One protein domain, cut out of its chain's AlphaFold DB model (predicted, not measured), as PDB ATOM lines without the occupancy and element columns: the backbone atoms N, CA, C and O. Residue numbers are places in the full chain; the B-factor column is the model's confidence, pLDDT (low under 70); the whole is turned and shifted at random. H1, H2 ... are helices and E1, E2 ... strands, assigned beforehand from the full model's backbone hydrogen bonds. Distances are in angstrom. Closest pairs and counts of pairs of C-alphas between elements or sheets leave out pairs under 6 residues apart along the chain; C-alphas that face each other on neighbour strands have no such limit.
ATOM      1  N   ALA A 111      33.236  30.311  14.501       92.38
ATOM      2  CA  ALA A 111      33.187  30.140  15.946       92.38
ATOM      3  C   ALA A 111      31.753  29.861  16.387       92.38
ATOM      4  O   ALA A 111      30.831  30.553  15.958       92.38
ATOM      5  N   ARG A 112      31.577  28.894  17.289       94.12
ATOM      6  CA  ARG A 112      30.318  28.683  18.007       94.12
ATOM      7  C   ARG A 112      30.433  29.261  19.404       94.12
ATOM      8  O   ARG A 112      31.395  28.971  20.110       94.12
ATOM      9  N   ILE A 113      29.491  30.124  19.760       92.81
ATOM     10  CA  ILE A 113      29.538  30.910  20.991       92.81
ATOM     11  C   ILE A 113      28.208  30.730  21.704       92.81
ATOM     12  O   ILE A 113      27.153  31.038  21.150       92.81
ATOM     13  N   ASP A 114      28.266  30.251  22.940       94.00
ATOM     14  CA  ASP A 114      27.074  30.090  23.758       94.00
ATOM     15  C   ASP A 114      26.671  31.420  24.390       94.00
ATOM     16  O   ASP A 114      27.477  32.132  25.001       94.00
ATOM     17  N   VAL A 115      25.392  31.748  24.247       92.19
ATOM     18  CA  VAL A 115      24.741  32.891  24.876       92.19
ATOM     19  C   VAL A 115      23.866  32.349  26.008       92.19
ATOM     20  O   VAL A 115      22.837  31.721  25.735       92.19
ATOM     21  N   PRO A 116      24.258  32.551  27.280       91.00
ATOM     22  CA  PRO A 116      23.553  31.972  28.419       91.00
ATOM     23  C   PRO A 116      22.056  32.283  28.407       91.00
ATOM     24  O   PRO A 116      21.661  33.445  28.315       91.00
ATOM     25  N   GLY A 117      21.236  31.236  28.505       88.25
ATOM     26  CA  GLY A 117      19.774  31.342  28.528       88.25
ATOM     27  C   GLY A 117      19.110  31.625  27.178       88.25
ATOM     28  O   GLY A 117      17.888  31.707  27.146       88.25
ATOM     29  N   LEU A 118      19.876  31.765  26.088       88.44
ATOM     30  CA  LEU A 118      19.331  32.037  24.755       88.44
ATOM     31  C   LEU A 118      19.663  30.948  23.736       88.44
ATOM     32  O   LEU A 118      18.778  30.590  22.974       88.44
ATOM     33  N   GLY A 119      20.890  30.418  23.711       89.69
ATOM     34  CA  GLY A 119      21.297  29.389  22.745       89.69
ATOM     35  C   GLY A 119      22.702  29.601  22.191       89.69
ATOM     36  O   GLY A 119      23.501  30.332  22.775       89.69
ATOM     37  N   THR A 120      23.002  28.992  21.044       91.38
ATOM     38  CA  THR A 120      24.324  29.074  20.402       91.38
ATOM     39  C   THR A 120      24.265  29.932  19.139       91.38
ATOM     40  O   THR A 120      23.363  29.798  18.308       91.38
ATOM     41  N   LEU A 121      25.253  30.810  18.963       90.50
ATOM     42  CA  LEU A 121      25.447  31.574  17.730       90.50
ATOM     43  C   LEU A 121      26.693  31.110  16.971       90.50
ATOM     44  O   LEU A 121      27.655  30.623  17.565       90.50
ATOM     45  N   GLU A 122      26.669  31.284  15.656       92.00
ATOM     46  CA  GLU A 122      27.797  31.134  14.747       92.00
ATOM     47  C   GLU A 122      28.313  32.519  14.346       92.00
ATOM     48  O   GLU A 122      27.580  33.335  13.781       92.00
ATOM     49  N   ALA A 123      29.588  32.777  14.633       87.75
ATOM     50  CA  ALA A 123      30.303  33.976  14.214       87.75
ATOM     51  C   ALA A 123      31.361  33.611  13.167       87.75
ATOM     52  O   ALA A 123      32.207  32.746  13.402       87.75
ATOM     53  N   PHE A 124      31.320  34.270  12.014       87.00
ATOM     54  CA  PHE A 124      32.265  34.081  10.911       87.00
ATOM     55  C   PHE A 124      32.494  35.400  10.165       87.00
ATOM     56  O   PHE A 124      31.761  36.365  10.364       87.00
ATOM     57  N   GLY A 125      33.522  35.471   9.321       81.69
ATOM     58  CA  GLY A 125      33.927  36.710   8.637       81.69
ATOM     59  C   GLY A 125      35.154  37.380   9.262       81.69
ATOM     60  O   GLY A 125      35.816  36.791  10.119       81.69
ATOM     61  N   CYS A 126      35.487  38.582   8.785       76.75
ATOM     62  CA  CYS A 126      36.765  39.270   9.025       76.75
ATOM     63  C   CYS A 126      36.650  40.460  10.007       76.75
ATOM     64  O   CYS A 126      35.586  40.693  10.588       76.75
ATOM     65  N   PHE A 127      37.726  41.241  10.216       66.00
ATOM     66  CA  PHE A 127      37.722  42.378  11.160       66.00
ATOM     67  C   PHE A 127      36.674  43.433  10.791       66.00
ATOM     68  O   PHE A 127      36.069  44.065  11.661       66.00
ATOM     69  N   ARG A 128      36.466  43.658   9.494       64.25
ATOM     70  CA  ARG A 128      35.614  44.749   9.001       64.25
ATOM     71  C   ARG A 128      34.140  44.372   8.938       64.25
ATOM     72  O   ARG A 128      33.297  45.246   9.126       64.25
ATOM     73  N   ALA A 129      33.847  43.097   8.715       65.25
ATOM     74  CA  ALA A 129      32.498  42.571   8.625       65.25
ATOM     75  C   ALA A 129      32.487  41.111   9.097       65.25
ATOM     76  O   ALA A 129      32.790  40.185   8.348       65.25
ATOM     77  N   ALA A 130      32.133  40.918  10.360       74.25
ATOM     78  CA  ALA A 130      31.713  39.636  10.880       74.25
ATOM     79  C   ALA A 130      30.211  39.489  10.656       74.25
ATOM     80  O   ALA A 130      29.425  40.396  10.947       74.25
ATOM     81  N   VAL A 131      29.827  38.325  10.167       81.31
ATOM     82  CA  VAL A 131      28.460  37.846  10.182       81.31
ATOM     83  C   VAL A 131      28.255  37.044  11.452       81.31
ATOM     84  O   VAL A 131      29.009  36.120  11.758       81.31
ATOM     85  N   ILE A 132      27.201  37.388  12.174       82.56
ATOM     86  CA  ILE A 132      26.740  36.642  13.331       82.56
ATOM     87  C   ILE A 132      25.346  36.140  13.005       82.56
ATOM     88  O   ILE A 132      24.455  36.943  12.714       82.56
ATOM     89  N   LYS A 133      25.160  34.827  13.092       86.00
ATOM     90  CA  LYS A 133      23.849  34.195  12.969       86.00
ATOM     91  C   LYS A 133      23.586  33.270  14.145       86.00
ATOM     92  O   LYS A 133      24.508  32.658  14.673       86.00
ATOM     93  N   SER A 134      22.339  33.141  14.557       84.25
ATOM     94  CA  SER A 134      21.919  32.052  15.444       84.25
ATOM     95  C   SER A 134      22.047  30.697  14.743       84.25
ATOM     96  O   SER A 134      21.845  30.606  13.529       84.25
ATOM     97  N   VAL A 135      22.320  29.630  15.496       83.75
ATOM     98  CA  VAL A 135      22.177  28.266  14.970       83.75
ATOM     99  C   VAL A 135      20.682  27.908  14.931       83.75
ATOM    100  O   VAL A 135      20.021  28.046  15.969       83.75
ATOM    101  N   PRO A 136      20.147  27.450  13.779       81.19
ATOM    102  CA  PRO A 136      18.737  27.086  13.636       81.19
ATOM    103  C   PRO A 136      18.248  26.153  14.746       81.19
ATOM    104  O   PRO A 136      18.930  25.187  15.092       81.19
ATOM    105  N   GLY A 137      17.082  26.460  15.318       79.19
ATOM    106  CA  GLY A 137      16.425  25.642  16.348       79.19
ATOM    107  C   GLY A 137      17.118  25.594  17.715       79.19
ATOM    108  O   GLY A 137      16.716  24.815  18.572       79.19
ATOM    109  N   THR A 138      18.172  26.386  17.941       82.88
ATOM    110  CA  THR A 138      18.857  26.438  19.250       82.88
ATOM    111  C   THR A 138      18.646  27.747  19.992       82.88
ATOM    112  O   THR A 138      18.905  27.811  21.191       82.88
ATOM    113  N   PHE A 139      18.231  28.798  19.281       85.75
ATOM    114  CA  PHE A 139      18.176  30.153  19.809       85.75
ATOM    115  C   PHE A 139      16.735  30.538  20.119       85.75
ATOM    116  O   PHE A 139      15.918  30.611  19.205       85.75
ATOM    117  N   GLN A 140      16.421  30.797  21.387       83.81
ATOM    118  CA  GLN A 140      15.049  31.028  21.833       83.81
ATOM    119  C   GLN A 140      14.840  32.406  22.457       83.81
ATOM    120  O   GLN A 140      15.653  32.886  23.246       83.81
ATOM    121  N   ILE A 141      13.698  33.022  22.147       83.44
ATOM    122  CA  ILE A 141      13.165  34.199  22.846       83.44
ATOM    123  C   ILE A 141      11.773  33.845  23.348       83.44
ATOM    124  O   ILE A 141      10.917  33.450  22.564       83.44
ATOM    125  N   ALA A 142      11.542  33.988  24.657       84.81
ATOM    126  CA  ALA A 142      10.250  33.686  25.284       84.81
ATOM    127  C   ALA A 142       9.694  32.285  24.920       84.81
ATOM    128  O   ALA A 142       8.490  32.110  24.756       84.81
ATOM    129  N   GLY A 143      10.581  31.290  24.784       83.38
ATOM    130  CA  GLY A 143      10.223  29.907  24.445       83.38
ATOM    131  C   GLY A 143       9.932  29.649  22.962       83.38
ATOM    132  O   GLY A 143       9.470  28.563  22.626       83.38
ATOM    133  N   GLN A 144      10.183  30.617  22.078       82.81
ATOM    134  CA  GLN A 144      10.052  30.461  20.630       82.81
ATOM    135  C   GLN A 144      11.419  30.476  19.955       82.81
ATOM    136  O   GLN A 144      12.240  31.344  20.257       82.81
ATOM    137  N   ASP A 145      11.630  29.556  19.014       85.00
ATOM    138  CA  ASP A 145      12.828  29.542  18.182       85.00
ATOM    139  C   ASP A 145      12.853  30.772  17.270       85.00
ATOM    140  O   ASP A 145      11.886  31.094  16.570       85.00
ATOM    141  N   VAL A 146      13.990  31.457  17.269       83.62
ATOM    142  CA  VAL A 146      14.231  32.625  16.432       83.62
ATOM    143  C   VAL A 146      15.525  32.465  15.664       83.62
ATOM    144  O   VAL A 146      16.510  31.922  16.165       83.62
ATOM    145  N   GLU A 147      15.540  33.015  14.456       84.38
ATOM    146  CA  GLU A 147      16.766  33.176  13.694       84.38
ATOM    147  C   GLU A 147      17.136  34.647  13.551       84.38
ATOM    148  O   GLU A 147      16.268  35.510  13.485       84.38
ATOM    149  N   PHE A 148      18.420  34.974  13.502       83.56
ATOM    150  CA  PHE A 148      18.850  36.329  13.177       83.56
ATOM    151  C   PHE A 148      20.144  36.326  12.389       83.56
ATOM    152  O   PHE A 148      20.928  35.381  12.443       83.56
ATOM    153  N   TYR A 149      20.376  37.436  11.701       81.38
ATOM    154  CA  TYR A 149      21.628  37.749  11.040       81.38
ATOM    155  C   TYR A 149      21.993  39.192  11.375       81.38
ATOM    156  O   TYR A 149      21.172  40.100  11.232       81.38
ATOM    157  N   VAL A 150      23.227  39.423  11.816       79.56
ATOM    158  CA  VAL A 150      23.730  40.779  12.034       79.56
ATOM    159  C   VAL A 150      25.180  40.907  11.620       79.56
ATOM    160  O   VAL A 150      26.002  40.020  11.847       79.56
ATOM    161  N   THR A 151      25.492  42.058  11.039       80.94
ATOM    162  CA  THR A 151      26.861  42.459  10.751       80.94
ATOM    163  C   THR A 151      27.463  43.184  11.947       80.94
ATOM    164  O   THR A 151      26.893  44.158  12.453       80.94
ATOM    165  N   ALA A 152      28.647  42.766  12.369       79.50
ATOM    166  CA  ALA A 152      29.442  43.467  13.365       79.50
ATOM    167  C   ALA A 152      30.849  43.738  12.827       79.50
ATOM    168  O   ALA A 152      31.383  42.952  12.058       79.50
ATOM    169  N   SER A 153      31.467  44.840  13.239       80.44
ATOM    170  CA  SER A 153      32.898  45.053  13.053       80.44
ATOM    171  C   SER A 153      33.636  44.727  14.334       80.44
ATOM    172  O   SER A 153      33.231  45.109  15.439       80.44
ATOM    173  N   TYR A 154      34.763  44.052  14.172       73.00
ATOM    174  CA  TYR A 154      35.741  43.889  15.221       73.00
ATOM    175  C   TYR A 154      36.818  44.966  15.063       73.00
ATOM    176  O   TYR A 154      37.474  45.112  14.035       73.00
ATOM    177  N   LYS A 155      36.992  45.769  16.105       75.38
ATOM    178  CA  LYS A 155      37.985  46.839  16.175       75.38
ATOM    179  C   LYS A 155      39.229  46.352  16.921       75.38
ATOM    180  O   LYS A 155      39.144  45.418  17.723       75.38
ATOM    181  N   PRO A 156      40.379  47.028  16.742       68.00
ATOM    182  CA  PRO A 156      41.568  46.753  17.537       68.00
ATOM    183  C   PRO A 156      41.252  46.708  19.041       68.00
ATOM    184  O   PRO A 156      40.456  47.514  19.536       68.00
ATOM    185  N   LYS A 157      41.920  45.801  19.766       69.19
ATOM    186  CA  LYS A 157      41.776  45.592  21.222       69.19
ATOM    187  C   LYS A 157      40.434  44.985  21.686       69.19
ATOM    188  O   LYS A 157      39.930  45.395  22.728       69.19
ATOM    189  N   GLY A 158      39.830  44.043  20.956       65.19
ATOM    190  CA  GLY A 158      38.664  43.306  21.488       65.19
ATOM    191  C   GLY A 158      37.311  43.987  21.321       65.19
ATOM    192  O   GLY A 158      36.306  43.483  21.813       65.19
ATOM    193  N   LYS A 159      37.250  45.160  20.684       74.88
ATOM    194  CA  LYS A 159      36.024  45.966  20.673       74.88
ATOM    195  C   LYS A 159      35.106  45.542  19.531       74.88
ATOM    196  O   LYS A 159      35.443  45.764  18.376       74.88
ATOM    197  N   ILE A 160      33.916  45.039  19.846       75.56
ATOM    198  CA  ILE A 160      32.883  44.748  18.843       75.56
ATOM    199  C   ILE A 160      31.911  45.922  18.719       75.56
ATOM    200  O   ILE A 160      31.388  46.428  19.717       75.56
ATOM    201  N   ALA A 161      31.649  46.345  17.485       79.50
ATOM    202  CA  ALA A 161      30.608  47.306  17.149       79.50
ATOM    203  C   ALA A 161      29.590  46.662  16.203       79.50
ATOM    204  O   ALA A 161      29.948  46.169  15.143       79.50
ATOM    205  N   PHE A 162      28.313  46.687  16.573       77.25
ATOM    206  CA  PHE A 162      27.238  46.202  15.711       77.25
ATOM    207  C   PHE A 162      26.841  47.293  14.720       77.25
ATOM    208  O   PHE A 162      26.685  48.458  15.101       77.25
ATOM    209  N   HIS A 163      26.690  46.920  13.452       69.94
ATOM    210  CA  HIS A 163      26.197  47.814  12.413       69.94
ATOM    211  C   HIS A 163      24.683  47.631  12.310       69.94
ATOM    212  O   HIS A 163      24.199  46.613  11.828       69.94
ATOM    213  N   GLY A 164      23.956  48.609  12.849       61.78
ATOM    214  CA  GLY A 164      22.514  48.551  13.081       61.78
ATOM    215  C   GLY A 164      22.229  48.829  14.554       61.78
ATOM    216  O   GLY A 164      22.817  48.206  15.435       61.78
ATOM    217  N   ARG A 165      21.350  49.794  14.853       58.69
ATOM    218  CA  ARG A 165      20.944  50.081  16.246       58.69
ATOM    219  C   ARG A 165      20.093  48.956  16.848       58.69
ATOM    220  O   ARG A 165      19.731  49.031  18.017       58.69
ATOM    221  N   THR A 166      19.762  47.950  16.045       62.62
ATOM    222  CA  THR A 166      18.731  46.965  16.315       62.62
ATOM    223  C   THR A 166      19.093  45.628  15.676       62.62
ATOM    224  O   THR A 166      19.478  45.579  14.508       62.62
ATOM    225  N   LEU A 167      18.960  44.543  16.433       77.12
ATOM    226  CA  LEU A 167      19.054  43.178  15.923       77.12
ATOM    227  C   LEU A 167      17.690  42.795  15.342       77.12
ATOM    228  O   LEU A 167      16.680  43.105  15.964       77.12
ATOM    229  N   SER A 168      17.648  42.195  14.158       81.12
ATOM    230  CA  SER A 168      16.395  41.732  13.553       81.12
ATOM    231  C   SER A 168      16.256  40.233  13.767       81.12
ATOM    232  O   SER A 168      17.184  39.499  13.439       81.12
ATOM    233  N   VAL A 169      15.134  39.791  14.329       82.62
ATOM    234  CA  VAL A 169      14.828  38.371  14.548       82.62
ATOM    235  C   VAL A 169      13.736  37.917  13.590       82.62
ATOM    236  O   VAL A 169      12.806  38.663  13.305       82.62
ATOM    237  N   MET A 170      13.862  36.687  13.111       83.75
ATOM    238  CA  MET A 170      13.019  36.024  12.124       83.75
ATOM    239  C   MET A 170      12.367  34.820  12.808       83.75
ATOM    240  O   MET A 170      13.020  33.784  12.984       83.75
ATOM    241  N   PRO A 171      11.109  34.941  13.259       78.62
ATOM    242  CA  PRO A 171      10.366  33.810  13.801       78.62
ATOM    243  C   PRO A 171      10.279  32.684  12.762       78.62
ATOM    244  O   PRO A 171       9.872  32.922  11.624       78.62
ATOM    245  N   GLY A 172      10.707  31.473  13.130       75.94
ATOM    246  CA  GLY A 172      10.720  30.320  12.217       75.94
ATOM    247  C   GLY A 172      11.596  30.486  10.965       75.94
ATOM    248  O   GLY A 172      11.360  29.800   9.975       75.94
ATOM    249  N   GLY A 173      12.557  31.419  10.975       75.94
ATOM    250  CA  GLY A 173      13.452  31.675   9.839       75.94
ATOM    251  C   GLY A 173      12.825  32.451   8.670       75.94
ATOM    252  O   GLY A 173      13.474  32.617   7.638       75.94
ATOM    253  N   ASP A 174      11.590  32.959   8.792       77.06
ATOM    254  CA  ASP A 174      10.949  33.731   7.718       77.06
ATOM    255  C   ASP A 174      11.387  35.205   7.742       77.06
ATOM    256  O   ASP A 174      10.958  35.999   8.583       77.06
ATOM    257  N   LEU A 175      12.209  35.590   6.763       77.06
ATOM    258  CA  LEU A 175      12.677  36.966   6.542       77.06
ATOM    259  C   LEU A 175      11.544  37.999   6.461       77.06
ATOM    260  O   LEU A 175      11.743  39.160   6.822       77.06
ATOM    261  N   ARG A 176      10.355  37.604   5.992       81.31
ATOM    262  CA  ARG A 176       9.198  38.505   5.847       81.31
ATOM    263  C   ARG A 176       8.567  38.863   7.189       81.31
ATOM    264  O   ARG A 176       7.851  39.856   7.269       81.31
ATOM    265  N   LEU A 177       8.837  38.070   8.223       80.75
ATOM    266  CA  LEU A 177       8.346  38.263   9.588       80.75
ATOM    267  C   LEU A 177       9.411  38.891  10.498       80.75
ATOM    268  O   LEU A 177       9.309  38.818  11.721       80.75
ATOM    269  N   SER A 178      10.441  39.494   9.901       83.06
ATOM    270  CA  SER A 178      11.518  40.152  10.627       83.06
ATOM    271  C   SER A 178      10.983  41.242  11.557       83.06
ATOM    272  O   SER A 178      10.283  42.164  11.128       83.06
ATOM    273  N   GLN A 179      11.346  41.155  12.832       85.44
ATOM    274  CA  GLN A 179      10.986  42.131  13.854       85.44
ATOM    275  C   GLN A 179      12.209  42.578  14.647       85.44
ATOM    276  O   GLN A 179      13.224  41.882  14.729       85.44
ATOM    277  N   GLN A 180      12.110  43.755  15.258       86.19
ATOM    278  CA  GLN A 180      13.159  44.248  16.132       86.19
ATOM    279  C   GLN A 180      13.293  43.344  17.361       86.19
ATOM    280  O   GLN A 180      12.318  43.085  18.063       86.19
ATOM    281  N   ALA A 181      14.510  42.895  17.648       85.06
ATOM    282  CA  ALA A 181      14.781  42.112  18.835       85.06
ATOM    283  C   ALA A 181      14.615  42.965  20.106       85.06
ATOM    284  O   ALA A 181      14.961  44.158  20.092       85.06
ATOM    285  N   PRO A 182      14.178  42.357  21.222       87.94
ATOM    286  CA  PRO A 182      14.165  43.018  22.521       87.94
ATOM    287  C   PRO A 182      15.547  43.566  22.911       87.94
ATOM    288  O   PRO A 182      16.593  43.047  22.501       87.94
ATOM    289  N   GLN A 183      15.588  44.630  23.711       87.44
ATOM    290  CA  GLN A 183      16.854  45.290  24.048       87.44
ATOM    291  C   GLN A 183      17.755  44.388  24.901       87.44
ATOM    292  O   GLN A 183      18.963  44.315  24.667       87.44
ATOM    293  N   GLU A 184      17.175  43.675  25.861       88.50
ATOM    294  CA  GLU A 184      17.858  42.701  26.710       88.50
ATOM    295  C   GLU A 184      18.513  41.585  25.890       88.50
ATOM    296  O   GLU A 184      19.648  41.195  26.165       88.50
ATOM    297  N   PHE A 185      17.851  41.155  24.816       86.88
ATOM    298  CA  PHE A 185      18.364  40.156  23.889       86.88
ATOM    299  C   PHE A 185      19.611  40.660  23.161       86.88
ATOM    300  O   PHE A 185      20.657  40.007  23.161       86.88
ATOM    301  N   PHE A 186      19.536  41.868  22.597       86.94
ATOM    302  CA  PHE A 186      20.684  42.496  21.947       86.94
ATOM    303  C   PHE A 186      21.870  42.662  22.909       86.94
ATOM    304  O   PHE A 186      23.017  42.396  22.536       86.94
ATOM    305  N   LEU A 187      21.613  43.074  24.154       88.19
ATOM    306  CA  LEU A 187      22.655  43.239  25.168       88.19
ATOM    307  C   LEU A 187      23.306  41.905  25.555       88.19
ATOM    308  O   LEU A 187      24.531  41.863  25.683       88.19
ATOM    309  N   ALA A 188      22.530  40.826  25.679       90.00
ATOM    310  CA  ALA A 188      23.048  39.489  25.966       90.00
ATOM    311  C   ALA A 188      23.962  38.977  24.839       90.00
ATOM    312  O   ALA A 188      25.101  38.579  25.098       90.00
ATOM    313  N   VAL A 189      23.512  39.081  23.583       88.75
ATOM    314  CA  VAL A 189      24.307  38.714  22.397       88.75
ATOM    315  C   VAL A 189      25.598  39.533  22.334       88.75
ATOM    316  O   VAL A 189      26.691  38.979  22.186       88.75
ATOM    317  N   LYS A 190      25.506  40.855  22.521       86.62
ATOM    318  CA  LYS A 190      26.670  41.751  22.541       86.62
ATOM    319  C   LYS A 190      27.662  41.395  23.645       86.62
ATOM    320  O   LYS A 190      28.868  41.427  23.394       86.62
ATOM    321  N   ALA A 191      27.190  41.082  24.849       89.25
ATOM    322  CA  ALA A 191      28.049  40.722  25.973       89.25
ATOM    323  C   ALA A 191      28.790  39.403  25.718       89.25
ATOM    324  O   ALA A 191      30.009  39.354  25.897       89.25
ATOM    325  N   ALA A 192      28.086  38.372  25.238       90.69
ATOM    326  CA  ALA A 192      28.676  37.076  24.907       90.69
ATOM    327  C   ALA A 192      29.758  37.205  23.824       90.69
ATOM    328  O   ALA A 192      30.887  36.747  24.012       90.69
ATOM    329  N   LEU A 193      29.456  37.923  22.741       87.88
ATOM    330  CA  LEU A 193      30.413  38.182  21.664       87.88
ATOM    331  C   LEU A 193      31.614  38.999  22.131       87.88
ATOM    332  O   LEU A 193      32.743  38.652  21.804       87.88
ATOM    333  N   THR A 194      31.398  40.059  22.915       87.25
ATOM    334  CA  THR A 194      32.500  40.879  23.446       87.25
ATOM    335  C   THR A 194      33.423  40.048  24.337       87.25
ATOM    336  O   THR A 194      34.642  40.179  24.248       87.25
ATOM    337  N   LYS A 195      32.858  39.163  25.169       90.62
ATOM    338  CA  LYS A 195      33.631  38.251  26.018       90.62
ATOM    339  C   LYS A 195      34.436  37.253  25.188       90.62
ATOM    340  O   LYS A 195      35.629  37.110  25.431       90.62
ATOM    341  N   TRP A 196      33.809  36.593  24.213       90.44
ATOM    342  CA  TRP A 196      34.491  35.654  23.315       90.44
ATOM    343  C   TRP A 196      35.620  36.331  22.535       90.44
ATOM    344  O   TRP A 196      36.732  35.824  22.460       90.44
ATOM    345  N   ALA A 197      35.374  37.521  22.000       86.38
ATOM    346  CA  ALA A 197      36.345  38.193  21.153       86.38
ATOM    347  C   ALA A 197      37.516  38.809  21.945       86.38
ATOM    348  O   ALA A 197      38.533  39.196  21.371       86.38
ATOM    349  N   ALA A 198      37.400  38.874  23.273       87.50
ATOM    350  CA  ALA A 198      38.515  39.175  24.159       87.50
ATOM    351  C   ALA A 198      39.429  37.959  24.417       87.50
ATOM    352  O   ALA A 198      40.528  38.159  24.937       87.50
ATOM    353  N   THR A 199      39.023  36.729  24.067       90.75
ATOM    354  CA  THR A 199      39.875  35.543  24.239       90.75
ATOM    355  C   THR A 199      40.920  35.429  23.122       90.75
ATOM    356  O   THR A 199      40.694  35.921  22.008       90.75
ATOM    357  N   PRO A 200      42.067  34.769  23.376       90.94
ATOM    358  CA  PRO A 200      43.070  34.509  22.344       90.94
ATOM    359  C   PRO A 200      42.505  33.768  21.126       90.94
ATOM    360  O   PRO A 200      42.839  34.103  19.992       90.94
ATOM    361  N   GLU A 201      41.614  32.801  21.336       90.75
ATOM    362  CA  GLU A 201      41.017  31.985  20.272       90.75
ATOM    363  C   GLU A 201      40.124  32.832  19.364       90.75
ATOM    364  O   GLU A 201      40.216  32.731  18.139       90.75
ATOM    365  N   GLY A 202      39.302  33.707  19.956       87.12
ATOM    366  CA  GLY A 202      38.470  34.639  19.201       87.12
ATOM    367  C   GLY A 202      39.311  35.608  18.374       87.12
ATOM    368  O   GLY A 202      39.070  35.781  17.179       87.12
ATOM    369  N   GLN A 203      40.365  36.171  18.969       85.31
ATOM    370  CA  GLN A 203      41.301  37.056  18.269       85.31
ATOM    371  C   GLN A 203      41.994  36.361  17.097       85.31
ATOM    372  O   GLN A 203      42.054  36.915  15.999       85.31
ATOM    373  N   GLN A 204      42.498  35.146  17.312       88.69
ATOM    374  CA  GLN A 204      43.166  34.377  16.269       88.69
ATOM    375  C   GLN A 204      42.224  34.033  15.115       88.69
ATOM    376  O   GLN A 204      42.629  34.154  13.962       88.69
ATOM    377  N   LEU A 205      40.980  33.634  15.397       88.69
ATOM    378  CA  LEU A 205      40.002  33.327  14.352       88.69
ATOM    379  C   LEU A 205      39.696  34.556  13.490       88.69
ATOM    380  O   LEU A 205      39.712  34.457  12.265       88.69
TER     381      LEU A 205
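AT A GLANCE: This is residues 111 to 205 of the 264 residues of an uncharacterized protein of Bosea sp. ANAM02 (UniProt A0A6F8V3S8). A strongly twisted sheet of six antiparallel strands curls round one long helix, H1, with E1 and E5 nearest to it, and the short helix H2 sits at one end of the elongated body. The long strand E4 bends and has E3 along one side and E5 and E6 on its other side. The printed part has 95 residues, with six named strands followed by two named helices, E1 E2 E3 E4 E5 E6 H1 H2; the sheet is branched and the class is mixed, helices and strands. It is compact, with a radius of gyration of the C-alphas of 12.6 A, and spans 35 by 23 by 20 A.

IN THESE COORDINATES: The longest strand, E4, covers residues 144 to 155 and measures 32.7 A; it bends by 52 degrees at residue 151. E1 is residues 111 to 115, beginning at C-alpha 111 (33.187, 30.140, 15.946). E2 is residues 119 to 125, 20.3 A long, and E3 is residues 130 to 134, 13.2 A. E5, residues 159 to 162, and E6, residues 168 to 171, measure 10.1 A and 10.0 A. H1, residues 183 to 197, runs 20.9 A from C-alpha 183 (16.854, 45.290, 24.048). H2, residues 200 to 205, is 8.6 A long and ends at C-alpha 205 (40.002, 33.327, 14.352).

HOW THE PARTS SIT: E1 to E5 form a meander, each strand the antiparallel neighbour of the one before. E4 pairs with E3, N 132 and O 150 being 2.9 A apart. On the other side of E4, E5 has N 153 and O 161 at 2.8 A, and E6 has N 170 and O 147 at 2.7 A. E5 and E6 are apart. E3 pairs with E2, with N 122 and O 133 at 2.7 A, and E2 with E1, with N 113 and O 121 at 2.9 A. H1 is on the sheet; its closest C-alphas to E1 are Val 115 and Ala 192, 5.7 A, and to E5 Ile 160 and Thr 194, 6.0 A. H2 is close to H1 but not clearly touching, about perpendicular at 83 degrees, the closest C-alphas being Trp 196 and Gly 202, 5.8 A. In H1 and H2 every O i to N i+4 pair is within hydrogen-bond range.

THE WHOLE: The C-alphas farthest apart are those of Arg 176 and Pro 200, 37.9 A. The printed part has no cut. The link from E6 to H1, 11 residues, is long; residues 179 to 180 in it pair antiparallel with residues 168 to 169 of E6. Mean pLDDT of the printed part is 82.6, with residues 127 to 129, 156 to 158 and 163 to 166 under 70.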